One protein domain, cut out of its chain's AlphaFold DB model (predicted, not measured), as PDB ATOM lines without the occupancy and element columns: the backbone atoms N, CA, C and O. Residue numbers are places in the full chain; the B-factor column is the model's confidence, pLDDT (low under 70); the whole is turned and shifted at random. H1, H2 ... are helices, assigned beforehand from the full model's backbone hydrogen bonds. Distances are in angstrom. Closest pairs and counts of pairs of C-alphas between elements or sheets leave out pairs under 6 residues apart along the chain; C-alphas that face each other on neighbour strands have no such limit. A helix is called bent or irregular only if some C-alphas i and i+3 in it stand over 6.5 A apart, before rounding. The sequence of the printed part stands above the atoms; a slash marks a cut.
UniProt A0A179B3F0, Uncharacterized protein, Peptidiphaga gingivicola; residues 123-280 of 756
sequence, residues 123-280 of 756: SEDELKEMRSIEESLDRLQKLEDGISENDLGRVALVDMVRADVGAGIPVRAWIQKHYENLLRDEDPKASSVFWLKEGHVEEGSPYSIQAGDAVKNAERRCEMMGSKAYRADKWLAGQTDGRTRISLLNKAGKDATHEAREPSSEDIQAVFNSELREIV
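AT A GLANCE: This is residues 123 to 280 of the 756 residues of an uncharacterized protein of Peptidiphaga gingivicola (UniProt A0A179B3F0). What shape do the parts make? H3 runs through the middle of a helical body, with H2 and H6 packed on it, H7 bridging those two, and H5, backed by H4, on its last part; H1 crosses H2 at one end. Residues 123 to 128 and the loop 199 to 204 stick out. What is its make-up? The printed part has 158 residues with eight named helices, H1 to H8 in order, and no named strand: all helix, compact, with a radius of gyration of the C-alphas of 16.5 A and spans of 53 by 33 by 31 A.

IN THESE COORDINATES: Where is the longest helix? H1, residues 124 to 142, starts at C-alpha 124 (30.396, -30.215, 56.799) and measures 27.0 A. Where are the others? They are H2, residues 149 to 162; H3, residues 169 to 186, 27.0 A; H4, residues 211 to 228, irregular, with C-alphas 224 and 227 9.4 A apart; H5, residues 231 to 236; H6, residues 245 to 259; H7, residues 265 to 272; and H8, residues 275 to 279, which ends at C-alpha 279 (24.331, -17.586, 46.621).

HOW THE PARTS SIT: What does H1 touch? Its residues 133 to 140 alone touch H2, about perpendicular at 82 degrees; the closest C-alphas, of Ser 136 and Asp 151, are 4.9 A apart. Which others touch H2, the hub? H3 forms a hairpin with it, closest C-alphas Ala 156 and Pro 170, 5.0 A; H7 and H8 also touch it. How do the backbones run? Every O i to N i+4 pair is within hydrogen-bond range in H1, H2, H5, H6 and H7; 13 of 14 are in H3, 12 of 14 in H4, and 0 of 1 in H8, where 2 of 2 O i to N i+3 pairs are.

THE WHOLE: How is it linked? The printed part has no cut, and the link H3 to H4, 24 residues, is long. Where is confidence low? pLDDT is under 70 at residues 145 to 146, 190 to 212 and 239 to 244.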
ATOM      1  N   SER A 123      34.216 -27.385  58.004       87.19
ATOM      2  CA  SER A 123      32.874 -27.769  58.443       87.19
ATOM      3  C   SER A 123      32.144 -28.553  57.342       87.19
ATOM      4  O   SER A 123      32.362 -28.331  56.148       87.19
ATOM      5  N   GLU A 124      31.242 -29.455  57.737       88.19
ATOM      6  CA  GLU A 124      30.396 -30.215  56.799       88.19
ATOM      7  C   GLU A 124      29.601 -29.290  55.861       88.19
ATOM      8  O   GLU A 124      29.478 -29.560  54.665       88.19
ATOM      9  N   ASP A 125      29.113 -28.161  56.383       89.44
ATOM     10  CA  ASP A 125      28.365 -27.173  55.603       89.44
ATOM     11  C   ASP A 125      29.241 -26.499  54.535       89.44
ATOM     12  O   ASP A 125      28.815 -26.374  53.385       89.44
ATOM     13  N   GLU A 126      30.482 -26.125  54.872       88.62
ATOM     14  CA  GLU A 126      31.430 -25.556  53.905       88.62
ATOM     15  C   GLU A 126      31.792 -26.559  52.810       88.62
ATOM     16  O   GLU A 126      31.795 -26.211  51.627       88.62
ATOM     17  N   LEU A 127      32.065 -27.814  53.179       89.62
ATOM     18  CA  LEU A 127      32.398 -28.856  52.208       89.62
ATOM     19  C   LEU A 127      31.222 -29.126  51.262       89.62
ATOM     20  O   LEU A 127      31.412 -29.254  50.050       89.62
ATOM     21  N   LYS A 128      29.998 -29.177  51.796       91.25
ATOM     22  CA  LYS A 128      28.774 -29.351  51.008       91.25
ATOM     23  C   LYS A 128      28.537 -28.180  50.055       91.25
ATOM     24  O   LYS A 128      28.170 -28.401  48.902       91.25
ATOM     25  N   GLU A 129      28.754 -26.949  50.510       91.19
ATOM     26  CA  GLU A 129      28.652 -25.753  49.669       91.19
ATOM     27  C   GLU A 129      29.678 -25.787  48.526       91.19
ATOM     28  O   GLU A 129      29.307 -25.592  47.367       91.19
ATOM     29  N   MET A 130      30.940 -26.117  48.823       92.44
ATOM     30  CA  MET A 130      32.002 -26.257  47.819       92.44
ATOM     31  C   MET A 130      31.662 -27.328  46.778       92.44
ATOM     32  O   MET A 130      31.693 -27.042  45.581       92.44
ATOM     33  N   ARG A 131      31.253 -28.530  47.204       92.81
ATOM     34  CA  ARG A 131      30.834 -29.601  46.279       92.81
ATOM     35  C   ARG A 131      29.639 -29.194  45.426       92.81
ATOM     36  O   ARG A 131      29.599 -29.495  44.241       92.81
ATOM     37  N   SER A 132      28.690 -28.445  45.985       91.62
ATOM     38  CA  SER A 132      27.547 -27.962  45.208       91.62
ATOM     39  C   SER A 132      27.953 -26.979  44.102       91.62
ATOM     40  O   SER A 132      27.328 -26.968  43.041       91.62
ATOM     41  N   ILE A 133      28.993 -26.168  44.323       92.25
ATOM     42  CA  ILE A 133      29.560 -25.287  43.292       92.25
ATOM     43  C   ILE A 133      30.327 -26.102  42.247       92.25
ATOM     44  O   ILE A 133      30.149 -25.855  41.056       92.25
ATOM     45  N   GLU A 134      31.132 -27.079  42.668       93.31
ATOM     46  CA  GLU A 134      31.836 -28.002  41.766       93.31
ATOM     47  C   GLU A 134      30.858 -28.729  40.832       93.31
ATOM     48  O   GLU A 134      31.032 -28.697  39.617       93.31
ATOM     49  N   GLU A 135      29.770 -29.281  41.365       91.81
ATOM     50  CA  GLU A 135      28.732 -29.934  40.564       91.81
ATOM     51  C   GLU A 135      28.082 -28.985  39.546       91.81
ATOM     52  O   GLU A 135      27.814 -29.382  38.411       91.81
ATOM     53  N   SER A 136      27.818 -27.728  39.927       90.44
ATOM     54  CA  SER A 136      27.297 -26.711  39.002       90.44
ATOM     55  C   SER A 136      28.286 -26.422  37.864       90.44
ATOM     56  O   SER A 136      27.866 -26.287  36.713       90.44
ATOM     57  N   LEU A 137      29.587 -26.352  38.169       89.50
ATOM     58  CA  LEU A 137      30.649 -26.165  37.175       89.50
ATOM     59  C   LEU A 137      30.756 -27.380  36.241       89.50
ATOM     60  O   LEU A 137      30.805 -27.203  35.027       89.50
ATOM     61  N   ASP A 138      30.701 -28.599  36.778       89.50
ATOM     62  CA  ASP A 138      30.774 -29.846  36.005       89.50
ATOM     63  C   ASP A 138      29.575 -30.031  35.059       89.50
ATOM     64  O   ASP A 138      29.753 -30.419  33.898       89.50
ATOM     65  N   ARG A 139      28.348 -29.726  35.515       88.81
ATOM     66  CA  ARG A 139      27.144 -29.751  34.659       88.81
ATOM     67  C   ARG A 139      27.277 -28.782  33.491       88.81
ATOM     68  O   ARG A 139      26.939 -29.118  32.353       88.81
ATOM     69  N   LEU A 140      27.803 -27.589  33.763       84.69
ATOM     70  CA  LEU A 140      28.036 -26.587  32.734       84.69
ATOM     71  C   LEU A 140      29.136 -27.027  31.764       84.69
ATOM     72  O   LEU A 140      28.960 -26.899  30.554       84.69
ATOM     73  N   GLN A 141      30.222 -27.618  32.273       85.31
ATOM     74  CA  GLN A 141      31.323 -28.157  31.474       85.31
ATOM     75  C   GLN A 141      30.842 -29.199  30.455       85.31
ATOM     76  O   GLN A 141      31.423 -29.335  29.378       85.31
ATOM     77  N   LYS A 142      29.761 -29.917  30.763       84.94
ATOM     78  CA  LYS A 142      29.130 -30.906  29.879       84.94
ATOM     79  C   LYS A 142      27.976 -30.344  29.043       84.94
ATOM     80  O   LYS A 142      27.518 -31.039  28.142       84.94
ATOM     81  N   LEU A 143      27.541 -29.106  29.309       78.75
ATOM     82  CA  LEU A 143      26.319 -28.499  28.766       78.75
ATOM     83  C   LEU A 143      25.116 -29.454  28.866       78.75
ATOM     84  O   LEU A 143      24.440 -29.715  27.874       78.75
ATOM     85  N   GLU A 144      24.885 -30.010  30.060       77.06
ATOM     86  CA  GLU A 144      23.758 -30.918  30.302       77.06
ATOM     87  C   GLU A 144      22.404 -30.225  30.068       77.06
ATOM     88  O   GLU A 144      22.233 -29.035  30.349       77.06
ATOM     89  N   ASP A 145      21.414 -30.974  29.579       68.44
ATOM     90  CA  ASP A 145      20.053 -30.460  29.444       68.44
ATOM     91  C   ASP A 145      19.508 -30.046  30.821       68.44
ATOM     92  O   ASP A 145      19.595 -30.788  31.798       68.44
ATOM     93  N   GLY A 146      18.903 -28.858  30.902       67.88
ATOM     94  CA  GLY A 146      18.262 -28.394  32.134       67.88
ATOM     95  C   GLY A 146      19.161 -27.627  33.108       67.88
ATOM     96  O   GLY A 146      18.803 -27.546  34.282       67.88
ATOM     97  N   ILE A 147      20.258 -27.008  32.640       81.25
ATOM     98  CA  ILE A 147      21.045 -26.039  33.429       81.25
ATOM     99  C   ILE A 147      20.102 -25.076  34.167       81.25
ATOM    100  O   ILE A 147      19.293 -24.356  33.556       81.25
ATOM    101  N   SER A 148      20.196 -25.092  35.498       86.44
ATOM    102  CA  SER A 148      19.341 -24.284  36.356       86.44
ATOM    103  C   SER A 148      19.823 -22.836  36.418       86.44
ATOM    104  O   SER A 148      20.964 -22.505  36.091       86.44
ATOM    105  N   GLU A 149      18.946 -21.948  36.874       88.19
ATOM    106  CA  GLU A 149      19.325 -20.564  37.158       88.19
ATOM    107  C   GLU A 149      20.431 -20.480  38.220       88.19
ATOM    108  O   GLU A 149      21.373 -19.708  38.060       88.19
ATOM    109  N   ASN A 150      20.367 -21.326  39.253       89.50
ATOM    110  CA  ASN A 150      21.383 -21.380  40.305       89.50
ATOM    111  C   ASN A 150      22.746 -21.839  39.773       89.50
ATOM    112  O   ASN A 150      23.768 -21.309  40.204       89.50
ATOM    113  N   ASP A 151      22.778 -22.781  38.824       89.38
ATOM    114  CA  ASP A 151      24.030 -23.214  38.193       89.38
ATOM    115  C   ASP A 151      24.690 -22.056  37.434       89.38
ATOM    116  O   ASP A 151      25.870 -21.768  37.642       89.38
ATOM    117  N   LEU A 152      23.915 -21.334  36.614       88.31
ATOM    118  CA  LEU A 152      24.404 -20.149  35.897       88.31
ATOM    119  C   LEU A 152      24.839 -19.044  36.858       88.31
ATOM    120  O   LEU A 152      25.856 -18.394  36.621       88.31
ATOM    121  N   GLY A 153      24.095 -18.849  37.947       90.75
ATOM    122  CA  GLY A 153      24.419 -17.858  38.962       90.75
ATOM    123  C   GLY A 153      25.740 -18.154  39.671       90.75
ATOM    124  O   GLY A 153      26.579 -17.266  39.801       90.75
ATOM    125  N   ARG A 154      25.980 -19.413  40.058       91.25
ATOM    126  CA  ARG A 154      27.247 -19.839  40.677       91.25
ATOM    127  C   ARG A 154      28.432 -19.667  39.740       91.25
ATOM    128  O   ARG A 154      29.461 -19.151  40.164       91.25
ATOM    129  N   VAL A 155      28.279 -20.043  38.472       90.06
ATOM    130  CA  VAL A 155      29.338 -19.866  37.467       90.06
ATOM    131  C   VAL A 155      29.623 -18.382  37.252       90.06
ATOM    132  O   VAL A 155      30.782 -17.975  37.280       90.06
ATOM    133  N   ALA A 156      28.581 -17.561  37.093       91.12
ATOM    134  CA  ALA A 156      28.730 -16.118  36.938       91.12
ATOM    135  C   ALA A 156      29.486 -15.500  38.122       91.12
ATOM    136  O   ALA A 156      30.353 -14.657  37.922       91.12
ATOM    137  N   LEU A 157      29.209 -15.939  39.350       91.69
ATOM    138  CA  LEU A 157      29.919 -15.464  40.535       91.69
ATOM    139  C   LEU A 157      31.376 -15.909  40.573       91.69
ATOM    140  O   LEU A 157      32.247 -15.066  40.773       91.69
ATOM    141  N   VAL A 158      31.642 -17.199  40.361       92.38
ATOM    142  CA  VAL A 158      33.006 -17.748  40.327       92.38
ATOM    143  C   VAL A 158      33.856 -17.001  39.301       92.38
ATOM    144  O   VAL A 158      34.967 -16.568  39.605       92.38
ATOM    145  N   ASP A 159      33.311 -16.763  38.113       91.88
ATOM    146  CA  ASP A 159      34.010 -16.036  37.062       91.88
ATOM    147  C   ASP A 159      34.206 -14.560  37.395       91.88
ATOM    148  O   ASP A 159      35.282 -14.011  37.159       91.88
ATOM    149  N   MET A 160      33.205 -13.909  37.989       93.06
ATOM    150  CA  MET A 160      33.320 -12.514  38.417       93.06
ATOM    151  C   MET A 160      34.323 -12.338  39.562       93.06
ATOM    152  O   MET A 160      34.945 -11.284  39.650       93.06
ATOM    153  N   VAL A 161      34.547 -13.358  40.399       92.12
ATOM    154  CA  VAL A 161      35.636 -13.364  41.392       92.12
ATOM    155  C   VAL A 161      36.999 -13.474  40.737       92.12
ATOM    156  O   VAL A 161      37.910 -12.717  41.079       92.12
ATOM    157  N   ARG A 162      37.134 -14.377  39.763       91.50
ATOM    158  CA  ARG A 162      38.354 -14.499  38.954       91.50
ATOM    159  C   ARG A 162      38.611 -13.231  38.149       91.50
ATOM    160  O   ARG A 162      39.765 -12.906  37.902       91.50
ATOM    161  N   ALA A 163      37.561 -12.491  37.791       92.81
ATOM    162  CA  ALA A 163      37.612 -11.230  37.057       92.81
ATOM    163  C   ALA A 163      38.489 -11.304  35.794       92.81
ATOM    164  O   ALA A 163      39.182 -10.344  35.466       92.81
ATOM    165  N   ASP A 164      38.490 -12.458  35.124       92.50
ATOM    166  CA  ASP A 164      39.225 -12.673  33.878       92.50
ATOM    167  C   ASP A 164      38.459 -12.097  32.677       92.50
ATOM    168  O   ASP A 164      37.295 -11.679  32.770       92.50
ATOM    169  N   VAL A 165      39.104 -12.105  31.517       88.56
ATOM    170  CA  VAL A 165      38.459 -11.829  30.238       88.56
ATOM    171  C   VAL A 165      37.307 -12.811  30.035       88.56
ATOM    172  O   VAL A 165      37.460 -14.022  30.168       88.56
ATOM    173  N   GLY A 166      36.128 -12.289  29.697       86.75
ATOM    174  CA  GLY A 166      34.942 -13.120  29.489       86.75
ATOM    175  C   GLY A 166      34.135 -13.410  30.757       86.75
ATOM    176  O   GLY A 166      33.055 -13.984  30.638       86.75
ATOM    177  N   ALA A 167      34.561 -12.955  31.942       90.62
ATOM    178  CA  ALA A 167      33.848 -13.202  33.202       90.62
ATOM    179  C   ALA A 167      32.387 -12.707  33.217       90.62
ATOM    180  O   ALA A 167      31.534 -13.268  33.900       90.62
ATOM    181  N   GLY A 168      32.065 -11.681  32.422       89.50
ATOM    182  CA  GLY A 168      30.695 -11.185  32.269       89.50
ATOM    183  C   GLY A 168      29.798 -12.042  31.364       89.50
ATOM    184  O   GLY A 168      28.591 -11.808  31.315       89.50
ATOM    185  N   ILE A 169      30.341 -13.009  30.618       87.06
ATOM    186  CA  ILE A 169      29.574 -13.807  29.647       87.06
ATOM    187  C   ILE A 169      28.459 -14.620  30.340       87.06
ATOM    188  O   ILE A 169      27.299 -14.462  29.941       87.06
ATOM    189  N   PRO A 170      28.727 -15.403  31.407       87.62
ATOM    190  CA  PRO A 170      27.680 -16.171  32.085       87.62
ATOM    191  C   PRO A 170      26.617 -15.300  32.760       87.62
ATOM    192  O   PRO A 170      25.474 -15.732  32.891       87.62
ATOM    193  N   VAL A 171      26.947 -14.051  33.123       88.12
ATOM    194  CA  VAL A 171      25.980 -13.097  33.695       88.12
ATOM    195  C   VAL A 171      24.806 -12.882  32.735       88.12
ATOM    196  O   VAL A 171      23.662 -12.818  33.175       88.12
ATOM    197  N   ARG A 172      25.042 -12.832  31.414       82.19
ATOM    198  CA  ARG A 172      23.955 -12.664  30.427       82.19
ATOM    199  C   ARG A 172      23.047 -13.883  30.360       82.19
ATOM    200  O   ARG A 172      21.831 -13.720  30.314       82.19
ATOM    201  N   ALA A 173      23.638 -15.076  30.374       81.62
ATOM    202  CA  ALA A 173      22.888 -16.326  30.386       81.62
ATOM    203  C   ALA A 173      22.039 -16.440  31.662       81.62
ATOM    204  O   ALA A 173      20.868 -16.810  31.593       81.62
ATOM    205  N   TRP A 174      22.592 -16.036  32.811       88.31
ATOM    206  CA  TRP A 174      21.845 -15.963  34.063       88.31
ATOM    207  C   TRP A 174      20.682 -14.963  33.992       88.31
ATOM    208  O   TRP A 174      19.561 -15.344  34.314       88.31
ATOM    209  N   ILE A 175      20.897 -13.729  33.504       85.25
ATOM    210  CA  ILE A 175      19.822 -12.724  33.343       85.25
ATOM    211  C   ILE A 175      18.674 -13.293  32.507       85.25
ATOM    212  O   ILE A 175      17.509 -13.136  32.869       85.25
ATOM    213  N   GLN A 176      19.003 -13.947  31.389       81.31
ATOM    214  CA  GLN A 176      18.005 -14.566  30.524       81.31
ATOM    215  C   GLN A 176      17.216 -15.633  31.285       81.31
ATOM    216  O   GLN A 176      15.987 -15.597  31.288       81.31
ATOM    217  N   LYS A 177      17.909 -16.560  31.953       83.31
ATOM    218  CA  LYS A 177      17.263 -17.661  32.670       83.31
ATOM    219  C   LYS A 177      16.391 -17.171  33.826       83.31
ATOM    220  O   LYS A 177      15.277 -17.659  33.986       83.31
ATOM    221  N   HIS A 178      16.873 -16.190  34.587       87.19
ATOM    222  CA  HIS A 178      16.127 -15.578  35.683       87.19
ATOM    223  C   HIS A 178      14.852 -14.899  35.175       87.19
ATOM    224  O   HIS A 178      13.768 -15.128  35.704       87.19
ATOM    225  N   TYR A 179      14.950 -14.129  34.087       83.56
ATOM    226  CA  TYR A 179      13.781 -13.522  33.451       83.56
ATOM    227  C   TYR A 179      12.763 -14.574  32.985       83.56
ATOM    228  O   TYR A 179      11.568 -14.426  33.230       83.56
ATOM    229  N   GLU A 180      13.222 -15.644  32.328       80.94
ATOM    230  CA  GLU A 180      12.354 -16.733  31.864       80.94
ATOM    231  C   GLU A 180      11.630 -17.433  33.015       80.94
ATOM    232  O   GLU A 180      10.449 -17.755  32.881       80.94
ATOM    233  N   ASN A 181      12.320 -17.655  34.135       86.00
ATOM    234  CA  ASN A 181      11.725 -18.243  35.330       86.00
ATOM    235  C   ASN A 181      10.676 -17.306  35.939       86.00
ATOM    236  O   ASN A 181       9.542 -17.733  36.133       86.00
ATOM    237  N   LEU A 182      11.002 -16.020  36.124       87.50
ATOM    238  CA  LEU A 182      10.040 -15.020  36.604       87.50
ATOM    239  C   LEU A 182       8.795 -14.941  35.715       87.50
ATOM    240  O   LEU A 182       7.686 -14.804  36.221       87.50
ATOM    241  N   LEU A 183       8.969 -15.017  34.394       82.94
ATOM    242  CA  LEU A 183       7.853 -14.968  33.456       82.94
ATOM    243  C   LEU A 183       6.999 -16.236  33.532       82.94
ATOM    244  O   LEU A 183       5.776 -16.141  33.526       82.94
ATOM    245  N   ARG A 184       7.626 -17.413  33.624       83.44
ATOM    246  CA  ARG A 184       6.918 -18.696  33.737       83.44
ATOM    247  C   ARG A 184       6.142 -18.813  35.049       83.44
ATOM    248  O   ARG A 184       5.074 -19.421  35.058       83.44
ATOM    249  N   ASP A 185       6.658 -18.223  36.123       86.56
ATOM    250  CA  ASP A 185       5.969 -18.151  37.413       86.56
ATOM    251  C   ASP A 185       4.688 -17.302  37.335       86.56
ATOM    252  O   ASP A 185       3.720 -17.578  38.046       86.56
ATOM    253  N   GLU A 186       4.651 -16.287  36.465       83.19
ATOM    254  CA  GLU A 186       3.477 -15.428  36.258       83.19
ATOM    255  C   GLU A 186       2.509 -15.954  35.193       83.19
ATOM    256  O   GLU A 186       1.291 -15.861  35.360       83.19
ATOM    257  N   ASP A 187       3.036 -16.512  34.106       81.19
ATOM    258  CA  ASP A 187       2.278 -17.150  33.037       81.19
ATOM    259  C   ASP A 187       2.957 -18.472  32.635       81.19
ATOM    260  O   ASP A 187       3.875 -18.487  31.811       81.19
ATOM    261  N   PRO A 188       2.476 -19.620  33.146       78.81
ATOM    262  CA  PRO A 188       3.023 -20.931  32.801       78.81
ATOM    263  C   PRO A 188       2.916 -21.285  31.312       78.81
ATOM    264  O   PRO A 188       3.575 -22.222  30.856       78.81
ATOM    265  N   LYS A 189       2.059 -20.583  30.553       71.44
ATOM    266  CA  LYS A 189       1.907 -20.747  29.101       71.44
ATOM    267  C   LYS A 189       2.768 -19.772  28.308       71.44
ATOM    268  O   LYS A 189       2.853 -19.934  27.088       71.44
ATOM    269  N   ALA A 190       3.412 -18.804  28.959       64.31
ATOM    270  CA  ALA A 190       4.404 -17.969  28.313       64.31
ATOM    271  C   ALA A 190       5.558 -18.867  27.861       64.31
ATOM    272  O   ALA A 190       6.361 -19.368  28.653       64.31
ATOM    273  N   SER A 191       5.632 -19.102  26.553       55.19
ATOM    274  CA  SER A 191       6.827 -19.672  25.951       55.19
ATOM    275  C   SER A 191       7.990 -18.729  26.254       55.19
ATOM    276  O   SER A 191       7.855 -17.524  26.034       55.19
ATOM    277  N   SER A 192       9.111 -19.262  26.756       48.66
ATOM    278  CA  SER A 192      10.348 -18.488  26.915       48.66
ATOM    279  C   SER A 192      10.667 -17.795  25.590       48.66
ATOM    280  O   SER A 192      10.585 -18.373  24.505       48.66
ATOM    281  N   VAL A 193      10.929 -16.502  25.710       47.97
ATOM    282  CA  VAL A 193      10.883 -15.555  24.618       47.97
ATOM    283  C   VAL A 193      11.981 -14.527  24.894       47.97
ATOM    284  O   VAL A 193      11.752 -13.472  25.465       47.97
ATOM    285  N   PHE A 194      13.153 -14.731  24.302       42.81
ATOM    286  CA  PHE A 194      13.819 -13.610  23.625       42.81
ATOM    287  C   PHE A 194      13.022 -13.204  22.347       42.81
ATOM    288  O   PHE A 194      13.582 -12.628  21.420       42.81
ATOM    289  N   TRP A 195      11.721 -13.552  22.254       43.81
ATOM    290  CA  TRP A 195      11.006 -13.931  21.030       43.81
ATOM    291  C   TRP A 195       9.471 -13.775  20.901       43.81
ATOM    292  O   TRP A 195       8.840 -14.564  20.204       43.81
ATOM    293  N   LEU A 196       8.820 -12.734  21.407       34.22
ATOM    294  CA  LEU A 196       7.591 -12.285  20.744       34.22
ATOM    295  C   LEU A 196       7.924 -10.954  20.107       34.22
ATOM    296  O   LEU A 196       7.968  -9.904  20.739       34.22
ATOM    297  N   LYS A 197       8.311 -11.107  18.839       40.94
ATOM    298  CA  LYS A 197       8.523 -10.086  17.827       40.94
ATOM    299  C   LYS A 197       7.535  -8.934  18.003       40.94
ATOM    300  O   LYS A 197       6.379  -9.047  17.615       40.94
ATOM    301  N   GLU A 198       8.018  -7.798  18.478       30.38
ATOM    302  CA  GLU A 198       7.406  -6.521  18.133       30.38
ATOM    303  C   GLU A 198       8.358  -5.782  17.199       30.38
ATOM    304  O   GLU A 198       9.444  -5.352  17.587       30.38
ATOM    305  N   GLY A 199       7.954  -5.703  15.931       31.67
ATOM    306  CA  GLY A 199       8.705  -5.090  14.837       31.67
ATOM    307  C   GLY A 199       8.860  -6.049  13.659       31.67
ATOM    308  O   GLY A 199       9.121  -7.233  13.856       31.67
ATOM    309  N   HIS A 200       8.667  -5.537  12.439       28.73
ATOM    310  CA  HIS A 200       8.700  -6.250  11.156       28.73
ATOM    311  C   HIS A 200       9.983  -7.069  10.931       28.73
ATOM    312  O   HIS A 200      10.881  -6.676  10.191       28.73
ATOM    313  N   VAL A 201      10.055  -8.243  11.541       36.81
ATOM    314  CA  VAL A 201      11.017  -9.282  11.211       36.81
ATOM    315  C   VAL A 201      10.192 -10.462  10.717       36.81
ATOM    316  O   VAL A 201       9.453 -11.068  11.499       36.81
ATOM    317  N   GLU A 202      10.284 -10.733   9.412       31.67
ATOM    318  CA  GLU A 202       9.557 -11.785   8.686       31.67
ATOM    319  C   GLU A 202       9.352 -13.047   9.546       31.67
ATOM    320  O   GLU A 202      10.274 -13.515  10.232       31.67
ATOM    321  N   GLU A 203       8.122 -13.576   9.577       26.89
ATOM    322  CA  GLU A 203       7.829 -14.931  10.067       26.89
ATOM    323  C   GLU A 203       8.891 -15.904   9.537       26.89
ATOM    324  O   GLU A 203       9.120 -15.981   8.336       26.89
ATOM    325  N   GLY A 204       9.614 -16.572  10.445       35.91
ATOM    326  CA  GLY A 204      10.743 -17.443  10.093       35.91
ATOM    327  C   GLY A 204      12.156 -16.873  10.284       35.91
ATOM    328  O   GLY A 204      13.117 -17.596  10.049       35.91
ATOM    329  N   SER A 205      12.336 -15.629  10.737       36.56
ATOM    330  CA  SER A 205      13.665 -15.137  11.139       36.56
ATOM    331  C   SER A 205      14.153 -15.799  12.445       36.56
ATOM    332  O   SER A 205      13.491 -15.621  13.465       36.56
ATOM    333  N   PRO A 206      15.294 -16.518  12.451       41.50
ATOM    334  CA  PRO A 206      15.791 -17.298  13.594       41.50
ATOM    335  C   PRO A 206      16.723 -16.516  14.553       41.50
ATOM    336  O   PRO A 206      17.462 -17.121  15.321       41.50
ATOM    337  N   TYR A 207      16.761 -15.179  14.498       43.50
ATOM    338  CA  TYR A 207      17.658 -14.329  15.312       43.50
ATOM    339  C   TYR A 207      17.064 -13.797  16.625       43.50
ATOM    340  O   TYR A 207      16.271 -12.857  16.579       43.50
ATOM    341  N   SER A 208      17.482 -14.342  17.776       51.69
ATOM    342  CA  SER A 208      17.045 -13.881  19.106       51.69
ATOM    343  C   SER A 208      17.163 -12.367  19.243       51.69
ATOM    344  O   SER A 208      18.162 -11.787  18.802       51.69
ATOM    345  N   ILE A 209      16.180 -11.720  19.878       51.47
ATOM    346  CA  ILE A 209      16.286 -10.299  20.226       51.47
ATOM    347  C   ILE A 209      17.575 -10.109  21.047       51.47
ATOM    348  O   ILE A 209      17.947 -10.955  21.854       51.47
ATOM    349  N   GLN A 210      18.328  -9.037  20.812       65.62
ATOM    350  CA  GLN A 210      19.525  -8.783  21.614       65.62
ATOM    351  C   GLN A 210      19.110  -8.353  23.027       65.62
ATOM    352  O   GLN A 210      18.131  -7.632  23.186       65.62
ATOM    353  N   ALA A 211      19.871  -8.722  24.065       66.31
ATOM    354  CA  ALA A 211      19.564  -8.359  25.460       66.31
ATOM    355  C   ALA A 211      19.257  -6.861  25.661       66.31
ATOM    356  O   ALA A 211      18.355  -6.508  26.410       66.31
ATOM    357  N   GLY A 212      19.954  -5.972  24.941       68.75
ATOM    358  CA  GLY A 212      19.679  -4.531  24.993       68.75
ATOM    359  C   GLY A 212      18.312  -4.135  24.424       68.75
ATOM    360  O   GLY A 212      17.666  -3.237  24.957       68.75
ATOM    361  N   ASP A 213      17.849  -4.808  23.374       72.75
ATOM    362  CA  ASP A 213      16.527  -4.572  22.794       72.75
ATOM    363  C   ASP A 213      15.422  -5.174  23.672       72.75
ATOM    364  O   ASP A 213      14.350  -4.587  23.798       72.75
ATOM    365  N   ALA A 214      15.699  -6.293  24.349       73.88
ATOM    366  CA  ALA A 214      14.790  -6.870  25.336       73.88
ATOM    367  C   ALA A 214      14.562  -5.928  26.529       73.88
ATOM    368  O   ALA A 214      13.411  -5.717  26.905       73.88
ATOM    369  N   VAL A 215      15.621  -5.294  27.055       76.56
ATOM    370  CA  VAL A 215      15.503  -4.272  28.114       76.56
ATOM    371  C   VAL A 215      14.635  -3.100  27.652       76.56
ATOM    372  O   VAL A 215      13.670  -2.763  28.327       76.56
ATOM    373  N   LYS A 216      14.893  -2.540  26.462       78.00
ATOM    374  CA  LYS A 216      14.078  -1.437  25.910       78.00
ATOM    375  C   LYS A 216      12.612  -1.819  25.718       78.00
ATOM    376  O   LYS A 216      11.718  -0.999  25.911       78.00
ATOM    377  N   ASN A 217      12.352  -3.053  25.293       78.88
ATOM    378  CA  ASN A 217      10.988  -3.539  25.123       78.88
ATOM    379  C   ASN A 217      10.289  -3.730  26.476       78.88
ATOM    380  O   ASN A 217       9.115  -3.388  26.587       78.88
ATOM    381  N   ALA A 218      10.993  -4.212  27.503       79.31
ATOM    382  CA  ALA A 218      10.460  -4.301  28.863       79.31
ATOM    383  C   ALA A 218      10.167  -2.913  29.454       79.31
ATOM    384  O   ALA A 218       9.101  -2.720  30.034       79.31
ATOM    385  N   GLU A 219      11.049  -1.930  29.237       82.00
ATOM    386  CA  GLU A 219      10.820  -0.525  29.604       82.00
ATOM    387  C   GLU A 219       9.546   0.010  28.938       82.00
ATOM    388  O   GLU A 219       8.631   0.455  29.631       82.00
ATOM    389  N   ARG A 220       9.414  -0.147  27.611       82.94
ATOM    390  CA  ARG A 220       8.214   0.275  26.867       82.94
ATOM    391  C   ARG A 220       6.945  -0.414  27.376       82.94
ATOM    392  O   ARG A 220       5.912   0.234  27.525       82.94
ATOM    393  N   ARG A 221       6.995  -1.719  27.658       82.62
ATOM    394  CA  ARG A 221       5.847  -2.455  28.215       82.62
ATOM    395  C   ARG A 221       5.489  -1.970  29.614       82.62
ATOM    396  O   ARG A 221       4.305  -1.815  29.900       82.62
ATOM    397  N   CYS A 222       6.475  -1.682  30.460       84.12
ATOM    398  CA  CYS A 222       6.248  -1.093  31.777       84.12
ATOM    399  C   CYS A 222       5.607   0.295  31.676       84.12
ATOM    400  O   CYS A 222       4.669   0.577  32.420       84.12
ATOM    401  N   GLU A 223       6.042   1.128  30.730       85.88
ATOM    402  CA  GLU A 223       5.437   2.438  30.459       85.88
ATOM    403  C   GLU A 223       3.988   2.315  29.965       85.88
ATOM    404  O   GLU A 223       3.108   3.027  30.444       85.88
ATOM    405  N   MET A 224       3.714   1.386  29.042       85.00
ATOM    406  CA  MET A 224       2.379   1.194  28.461       85.00
ATOM    407  C   MET A 224       1.385   0.532  29.424       85.00
ATOM    408  O   MET A 224       0.212   0.897  29.455       85.00
ATOM    409  N   MET A 225       1.831  -0.469  30.184       83.00
ATOM    410  CA  MET A 225       0.967  -1.318  31.015       83.00
ATOM    411  C   MET A 225       0.964  -0.899  32.491       83.00
ATOM    412  O   MET A 225       0.088  -1.327  33.249       83.00
ATOM    413  N   GLY A 226       1.917  -0.069  32.924       82.62
ATOM    414  CA  GLY A 226       2.031   0.420  34.294       82.62
ATOM    415  C   GLY A 226       2.031  -0.714  35.321       82.62
ATOM    416  O   GLY A 226       2.820  -1.661  35.258       82.62
ATOM    417  N   SER A 227       1.090  -0.662  36.266       80.94
ATOM    418  CA  SER A 227       0.941  -1.692  37.299       80.94
ATOM    419  C   SER A 227       0.585  -3.078  36.751       80.94
ATOM    420  O   SER A 227       0.848  -4.063  37.441       80.94
ATOM    421  N   LYS A 228       0.061  -3.177  35.522       82.69
ATOM    422  CA  LYS A 228      -0.305  -4.440  34.859       82.69
ATOM    423  C   LYS A 228       0.849  -5.108  34.105       82.69
ATOM    424  O   LYS A 228       0.651  -6.198  33.585       82.69
ATOM    425  N   ALA A 229       2.022  -4.475  34.015       82.62
ATOM    426  CA  ALA A 229       3.195  -5.130  33.439       82.62
ATOM    427  C   ALA A 229       3.621  -6.338  34.291       82.62
ATOM    428  O   ALA A 229       3.510  -6.293  35.526       82.62
ATOM    429  N   TYR A 230       4.132  -7.377  33.629       83.69
ATOM    430  CA  TYR A 230       4.710  -8.565  34.263       83.69
ATOM    431  C   TYR A 230       5.802  -8.168  35.271       83.69
ATOM    432  O   TYR A 230       6.553  -7.215  35.040       83.69
ATOM    433  N   ARG A 231       5.924  -8.875  36.400       86.25
ATOM    434  CA  ARG A 231       7.056  -8.728  37.331       86.25
ATOM    435  C   ARG A 231       8.368  -8.989  36.616       86.25
ATOM    436  O   ARG A 231       9.327  -8.288  36.913       86.25
ATOM    437  N   ALA A 232       8.400  -9.927  35.670       84.00
ATOM    438  CA  ALA A 232       9.577 -10.168  34.841       84.00
ATOM    439  C   ALA A 232      10.000  -8.897  34.073       84.00
ATOM    440  O   ALA A 232      11.166  -8.504  34.114       84.00
ATOM    441  N   ASP A 233       9.044  -8.195  33.451       83.62
ATOM    442  CA  ASP A 233       9.296  -6.928  32.750       83.62
ATOM    443  C   ASP A 233       9.713  -5.811  33.712       83.62
ATOM    444  O   ASP A 233      10.675  -5.095  33.446       83.62
ATOM    445  N   LYS A 234       9.032  -5.685  34.857       85.75
ATOM    446  CA  LYS A 234       9.370  -4.691  35.891       85.75
ATOM    447  C   LYS A 234      10.753  -4.927  36.488       85.75
ATOM    448  O   LYS A 234      11.446  -3.965  36.801       85.75
ATOM    449  N   TRP A 235      11.146  -6.186  36.657       86.88
ATOM    450  CA  TRP A 235      12.480  -6.568  37.105       86.88
ATOM    451  C   TRP A 235      13.527  -6.178  36.059       86.88
ATOM    452  O   TRP A 235      14.487  -5.477  36.379       86.88
ATOM    453  N   LEU A 236      13.292  -6.538  34.793       83.38
ATOM    454  CA  LEU A 236      14.200  -6.235  33.687       83.38
ATOM    455  C   LEU A 236      14.347  -4.720  33.446       83.38
ATOM    456  O   LEU A 236      15.441  -4.246  33.136       83.38
ATOM    457  N   ALA A 237      13.267  -3.958  33.642       81.25
ATOM    458  CA  ALA A 237      13.213  -2.500  33.531       81.25
ATOM    459  C   ALA A 237      13.517  -1.752  34.850       81.25
ATOM    460  O   ALA A 237      13.421  -0.525  34.900       81.25
ATOM    461  N   GLY A 238      13.857  -2.452  35.938       74.44
ATOM    462  CA  GLY A 238      14.018  -1.854  37.266       74.44
ATOM    463  C   GLY A 238      15.218  -0.903  37.363       74.44
ATOM    464  O   GLY A 238      16.338  -1.279  37.009       74.44
ATOM    465  N   GLN A 239      15.001   0.322  37.865       61.75
ATOM    466  CA  GLN A 239      16.011   1.392  37.973       61.75
ATOM    467  C   GLN A 239      16.742   1.465  39.327       61.75
ATOM    468  O   GLN A 239      16.190   1.171  40.383       61.75
ATOM    469  N   THR A 240      17.999   1.912  39.290       53.31
ATOM    470  CA  THR A 240      18.841   2.354  40.410       53.31
ATOM    471  C   THR A 240      19.626   3.586  39.939       53.31
ATOM    472  O   THR A 240      20.314   3.525  38.923       53.31
ATOM    473  N   ASP A 241      19.487   4.725  40.622       54.06
ATOM    474  CA  ASP A 241      20.226   5.971  40.335       54.06
ATOM    475  C   ASP A 241      20.206   6.426  38.856       54.06
ATOM    476  O   ASP A 241      21.204   6.884  38.301       54.06
ATOM    477  N   GLY A 242      19.059   6.280  38.182       52.41
ATOM    478  CA  GLY A 242      18.876   6.705  36.787       52.41
ATOM    479  C   GLY A 242      19.417   5.741  35.717       52.41
ATOM    480  O   GLY A 242      19.346   6.059  34.530       52.41
ATOM    481  N   ARG A 243      19.918   4.553  36.090       55.59
ATOM    482  CA  ARG A 243      20.172   3.419  35.173       55.59
ATOM    483  C   ARG A 243      19.403   2.189  35.634       55.59
ATOM    484  O   ARG A 243      19.200   2.001  36.824       55.59
ATOM    485  N   THR A 244      19.000   1.300  34.731       66.56
ATOM    486  CA  THR A 244      18.443   0.010  35.160       66.56
ATOM    487  C   THR A 244      19.537  -0.882  35.753       66.56
ATOM    488  O   THR A 244      20.613  -1.012  35.169       66.56
ATOM    489  N   ARG A 245      19.309  -1.500  36.923       72.44
ATOM    490  CA  ARG A 245      20.276  -2.427  37.560       72.44
ATOM    491  C   ARG A 245      20.684  -3.538  36.591       72.44
ATOM    492  O   ARG A 245      21.858  -3.884  36.492       72.44
ATOM    493  N   ILE A 246      19.729  -4.018  35.795       76.06
ATOM    494  CA  ILE A 246      19.971  -5.029  34.764       76.06
ATOM    495  C   ILE A 246      20.741  -4.472  33.556       76.06
ATOM    496  O   ILE A 246      21.484  -5.213  32.916       76.06
ATOM    497  N   SER A 247      20.672  -3.167  33.271       75.12
ATOM    498  CA  SER A 247      21.533  -2.537  32.260       75.12
ATOM    499  C   SER A 247      23.009  -2.591  32.658       75.12
ATOM    500  O   SER A 247      23.842  -2.876  31.799       75.12
ATOM    501  N   LEU A 248      23.341  -2.427  33.945       80.81
ATOM    502  CA  LEU A 248      24.717  -2.616  34.426       80.81
ATOM    503  C   LEU A 248      25.174  -4.076  34.278       80.81
ATOM    504  O   LEU A 248      26.252  -4.326  33.748       80.81
ATOM    505  N   LEU A 249      24.334  -5.045  34.652       84.25
ATOM    506  CA  LEU A 249      24.664  -6.470  34.496       84.25
ATOM    507  C   LEU A 249      24.825  -6.873  33.020       84.25
ATOM    508  O   LEU A 249      25.771  -7.567  32.648       84.25
ATOM    509  N   ASN A 250      23.936  -6.398  32.144       83.50
ATOM    510  CA  ASN A 250      24.047  -6.640  30.707       83.50
ATOM    511  C   ASN A 250      25.255  -5.913  30.100       83.50
ATOM    512  O   ASN A 250      25.864  -6.443  29.174       83.50
ATOM    513  N   LYS A 251      25.627  -4.731  30.608       85.94
ATOM    514  CA  LYS A 251      26.846  -4.019  30.203       85.94
ATOM    515  C   LYS A 251      28.089  -4.847  30.523       85.94
ATOM    516  O   LYS A 251      28.899  -5.017  29.621       85.94
ATOM    517  N   ALA A 252      28.189  -5.434  31.716       87.62
ATOM    518  CA  ALA A 252      29.304  -6.316  32.071       87.62
ATOM    519  C   ALA A 252      29.468  -7.458  31.051       87.62
ATOM    520  O   ALA A 252      30.553  -7.685  30.515       87.62
ATOM    521  N   GLY A 253      28.369  -8.128  30.695       86.00
ATOM    522  CA  GLY A 253      28.404  -9.188  29.689       86.00
ATOM    523  C   GLY A 253      28.644  -8.703  28.259       86.00
ATOM    524  O   GLY A 253      29.311  -9.382  27.476       86.00
ATOM    525  N   LYS A 254      28.124  -7.527  27.903       85.69
ATOM    526  CA  LYS A 254      28.346  -6.883  26.605       85.69
ATOM    527  C   LYS A 254      29.820  -6.524  26.420       85.69
ATOM    528  O   LYS A 254      30.377  -6.848  25.375       85.69
ATOM    529  N   ASP A 255      30.426  -5.880  27.411       89.31
ATOM    530  CA  ASP A 255      31.831  -5.469  27.409       89.31
ATOM    531  C   ASP A 255      32.745  -6.708  27.366       89.31
ATOM    532  O   ASP A 255      33.684  -6.755  26.569       89.31
ATOM    533  N   ALA A 256      32.420  -7.753  28.138       88.50
ATOM    534  CA  ALA A 256      33.132  -9.031  28.101       88.50
ATOM    535  C   ALA A 256      33.054  -9.705  26.717       88.50
ATOM    536  O   ALA A 256      34.053 -10.209  26.217       88.50
ATOM    537  N   THR A 257      31.881  -9.677  26.073       86.12
ATOM    538  CA  THR A 257      31.665 -10.293  24.754       86.12
ATOM    539  C   THR A 257      32.310  -9.480  23.633       86.12
ATOM    540  O   THR A 257      33.074 -10.009  22.842       86.12
ATOM    541  N   HIS A 258      32.002  -8.191  23.509       86.44
ATOM    542  CA  HIS A 258      32.362  -7.418  22.316       86.44
ATOM    543  C   HIS A 258      33.748  -6.786  22.377       86.44
ATOM    544  O   HIS A 258      34.274  -6.424  21.330       86.44
ATOM    545  N   GLU A 259      34.323  -6.642  23.568       85.56
ATOM    546  CA  GLU A 259      35.580  -5.911  23.764       85.56
ATOM    547  C   GLU A 259      36.637  -6.735  24.518       85.56
ATOM    548  O   GLU A 259      37.717  -6.225  24.815       85.56
ATOM    549  N   ALA A 260      36.328  -8.002  24.850       87.38
ATOM    550  CA  ALA A 260      37.178  -8.870  25.669       87.38
ATOM    551  C   ALA A 260      37.660  -8.165  26.949       87.38
ATOM    552  O   ALA A 260      38.783  -8.361  27.405       87.38
ATOM    553  N   ARG A 261      36.821  -7.286  27.510       87.06
ATOM    554  CA  ARG A 261      37.193  -6.481  28.669       87.06
ATOM    555  C   ARG A 261      37.080  -7.305  29.938       87.06
ATOM    556  O   ARG A 261      36.082  -8.000  30.140       87.06
ATOM    557  N   GLU A 262      38.065  -7.154  30.815       91.31
ATOM    558  CA  GLU A 262      37.917  -7.587  32.198       91.31
ATOM    559  C   GLU A 262      36.836  -6.742  32.901       91.31
ATOM    560  O   GLU A 262      36.566  -5.599  32.492       91.31
ATOM    561  N   PRO A 263      36.209  -7.267  33.967       93.31
ATOM    562  CA  PRO A 263      35.267  -6.497  34.764       93.31
ATOM    563  C   PRO A 263      35.892  -5.226  35.353       93.31
ATOM    564  O   PRO A 263      37.045  -5.206  35.796       93.31
ATOM    565  N   SER A 264      35.105  -4.154  35.397       92.62
ATOM    566  CA  SER A 264      35.404  -2.963  36.194       92.62
ATOM    567  C   SER A 264      34.847  -3.080  37.614       92.62
ATOM    568  O   SER A 264      33.992  -3.923  37.890       92.62
ATOM    569  N   SER A 265      35.260  -2.186  38.515       91.81
ATOM    570  CA  SER A 265      34.677  -2.086  39.862       91.81
ATOM    571  C   SER A 265      33.149  -1.932  39.841       91.81
ATOM    572  O   SER A 265      32.472  -2.502  40.694       91.81
ATOM    573  N   GLU A 266      32.601  -1.188  38.869       90.56
ATOM    574  CA  GLU A 266      31.149  -0.999  38.689       90.56
ATOM    575  C   GLU A 266      30.462  -2.324  38.320       90.56
ATOM    576  O   GLU A 266      29.410  -2.645  38.874       90.56
ATOM    577  N   ASP A 267      31.083  -3.128  37.450       92.06
ATOM    578  CA  ASP A 267      30.546  -4.424  37.017       92.06
ATOM    579  C   ASP A 267      30.521  -5.434  38.175       92.06
ATOM    580  O   ASP A 267      29.506  -6.099  38.403       92.06
ATOM    581  N   ILE A 268      31.613  -5.511  38.950       92.25
ATOM    582  CA  ILE A 268      31.678  -6.343  40.160       92.25
ATOM    583  C   ILE A 268      30.585  -5.905  41.143       92.25
ATOM    584  O   ILE A 268      29.813  -6.728  41.630       92.25
ATOM    585  N   GLN A 269      30.454  -4.607  41.420       90.25
ATOM    586  CA  GLN A 269      29.423  -4.118  42.337       90.25
ATOM    587  C   GLN A 269      28.009  -4.431  41.852       90.25
ATOM    588  O   GLN A 269      27.183  -4.834  42.667       90.25
ATOM    589  N   ALA A 270      27.734  -4.295  40.554       89.25
ATOM    590  CA  ALA A 270      26.432  -4.621  39.987       89.25
ATOM    591  C   ALA A 270      26.072  -6.096  40.217       89.25
ATOM    592  O   ALA A 270      24.983  -6.381  40.713       89.25
ATOM    593  N   VAL A 271      26.997  -7.022  39.932       89.69
ATOM    594  CA  VAL A 271      26.785  -8.466  40.138       89.69
ATOM    595  C   VAL A 271      26.625  -8.803  41.618       89.69
ATOM    596  O   VAL A 271      25.646  -9.437  42.003       89.69
ATOM    597  N   PHE A 272      27.531  -8.344  42.479       88.12
ATOM    598  CA  PHE A 272      27.515  -8.706  43.902       88.12
ATOM    599  C   PHE A 272      26.468  -7.957  44.736       88.12
ATOM    600  O   PHE A 272      26.270  -8.288  45.905       88.12
ATOM    601  N   ASN A 273      25.802  -6.954  44.164       86.81
ATOM    602  CA  ASN A 273      24.618  -6.324  44.746       86.81
ATOM    603  C   ASN A 273      23.322  -6.810  44.066       86.81
ATOM    604  O   ASN A 273      22.254  -6.251  44.333       86.81
ATOM    605  N   SER A 274      23.412  -7.824  43.195       86.12
ATOM    606  CA  SER A 274      22.257  -8.456  42.562       86.12
ATOM    607  C   SER A 274      21.651  -9.586  43.416       86.12
ATOM    608  O   SER A 274      22.133  -9.859  44.515       86.12
ATOM    609  N   GLU A 275      20.615 -10.262  42.913       85.50
ATOM    610  CA  GLU A 275      20.026 -11.478  43.497       85.50
ATOM    611  C   GLU A 275      21.078 -12.585  43.650       85.50
ATOM    612  O   GLU A 275      21.011 -13.387  44.576       85.50
ATOM    613  N   LEU A 276      22.127 -12.558  42.820       85.31
ATOM    614  CA  LEU A 276      23.267 -13.462  42.936       85.31
ATOM    615  C   LEU A 276      23.969 -13.365  44.295       85.31
ATOM    616  O   LEU A 276      24.593 -14.328  44.720       85.31
ATOM    617  N   ARG A 277      23.860 -12.245  45.021       82.44
ATOM    618  CA  ARG A 277      24.471 -12.099  46.351       82.44
ATOM    619  C   ARG A 277      24.035 -13.194  47.329       82.44
ATOM    620  O   ARG A 277      24.822 -13.550  48.199       82.44
ATOM    621  N   GLU A 278      22.812 -13.702  47.200       81.38
ATOM    622  CA  GLU A 278      22.248 -14.708  48.112       81.38
ATOM    623  C   GLU A 278      22.940 -16.071  48.005       81.38
ATOM    624  O   GLU A 278      22.894 -16.855  48.947       81.38
ATOM    625  N   ILE A 279      23.620 -16.332  46.887       82.88
ATOM    626  CA  ILE A 279      24.331 -17.586  46.621       82.88
ATOM    627  C   ILE A 279      25.862 -17.419  46.650       82.88
ATOM    628  O   ILE A 279      26.573 -18.347  46.272       82.88
ATOM    629  N   VAL A 280      26.380 -16.252  47.067       81.75
ATOM    630  CA  VAL A 280      27.825 -16.009  47.227       81.75
ATOM    631  C   VAL A 280      28.294 -16.582  48.565       81.75
ATOM    632  O   VAL A 280      27.882 -16.067  49.609       81.75
TER     633      VAL A 280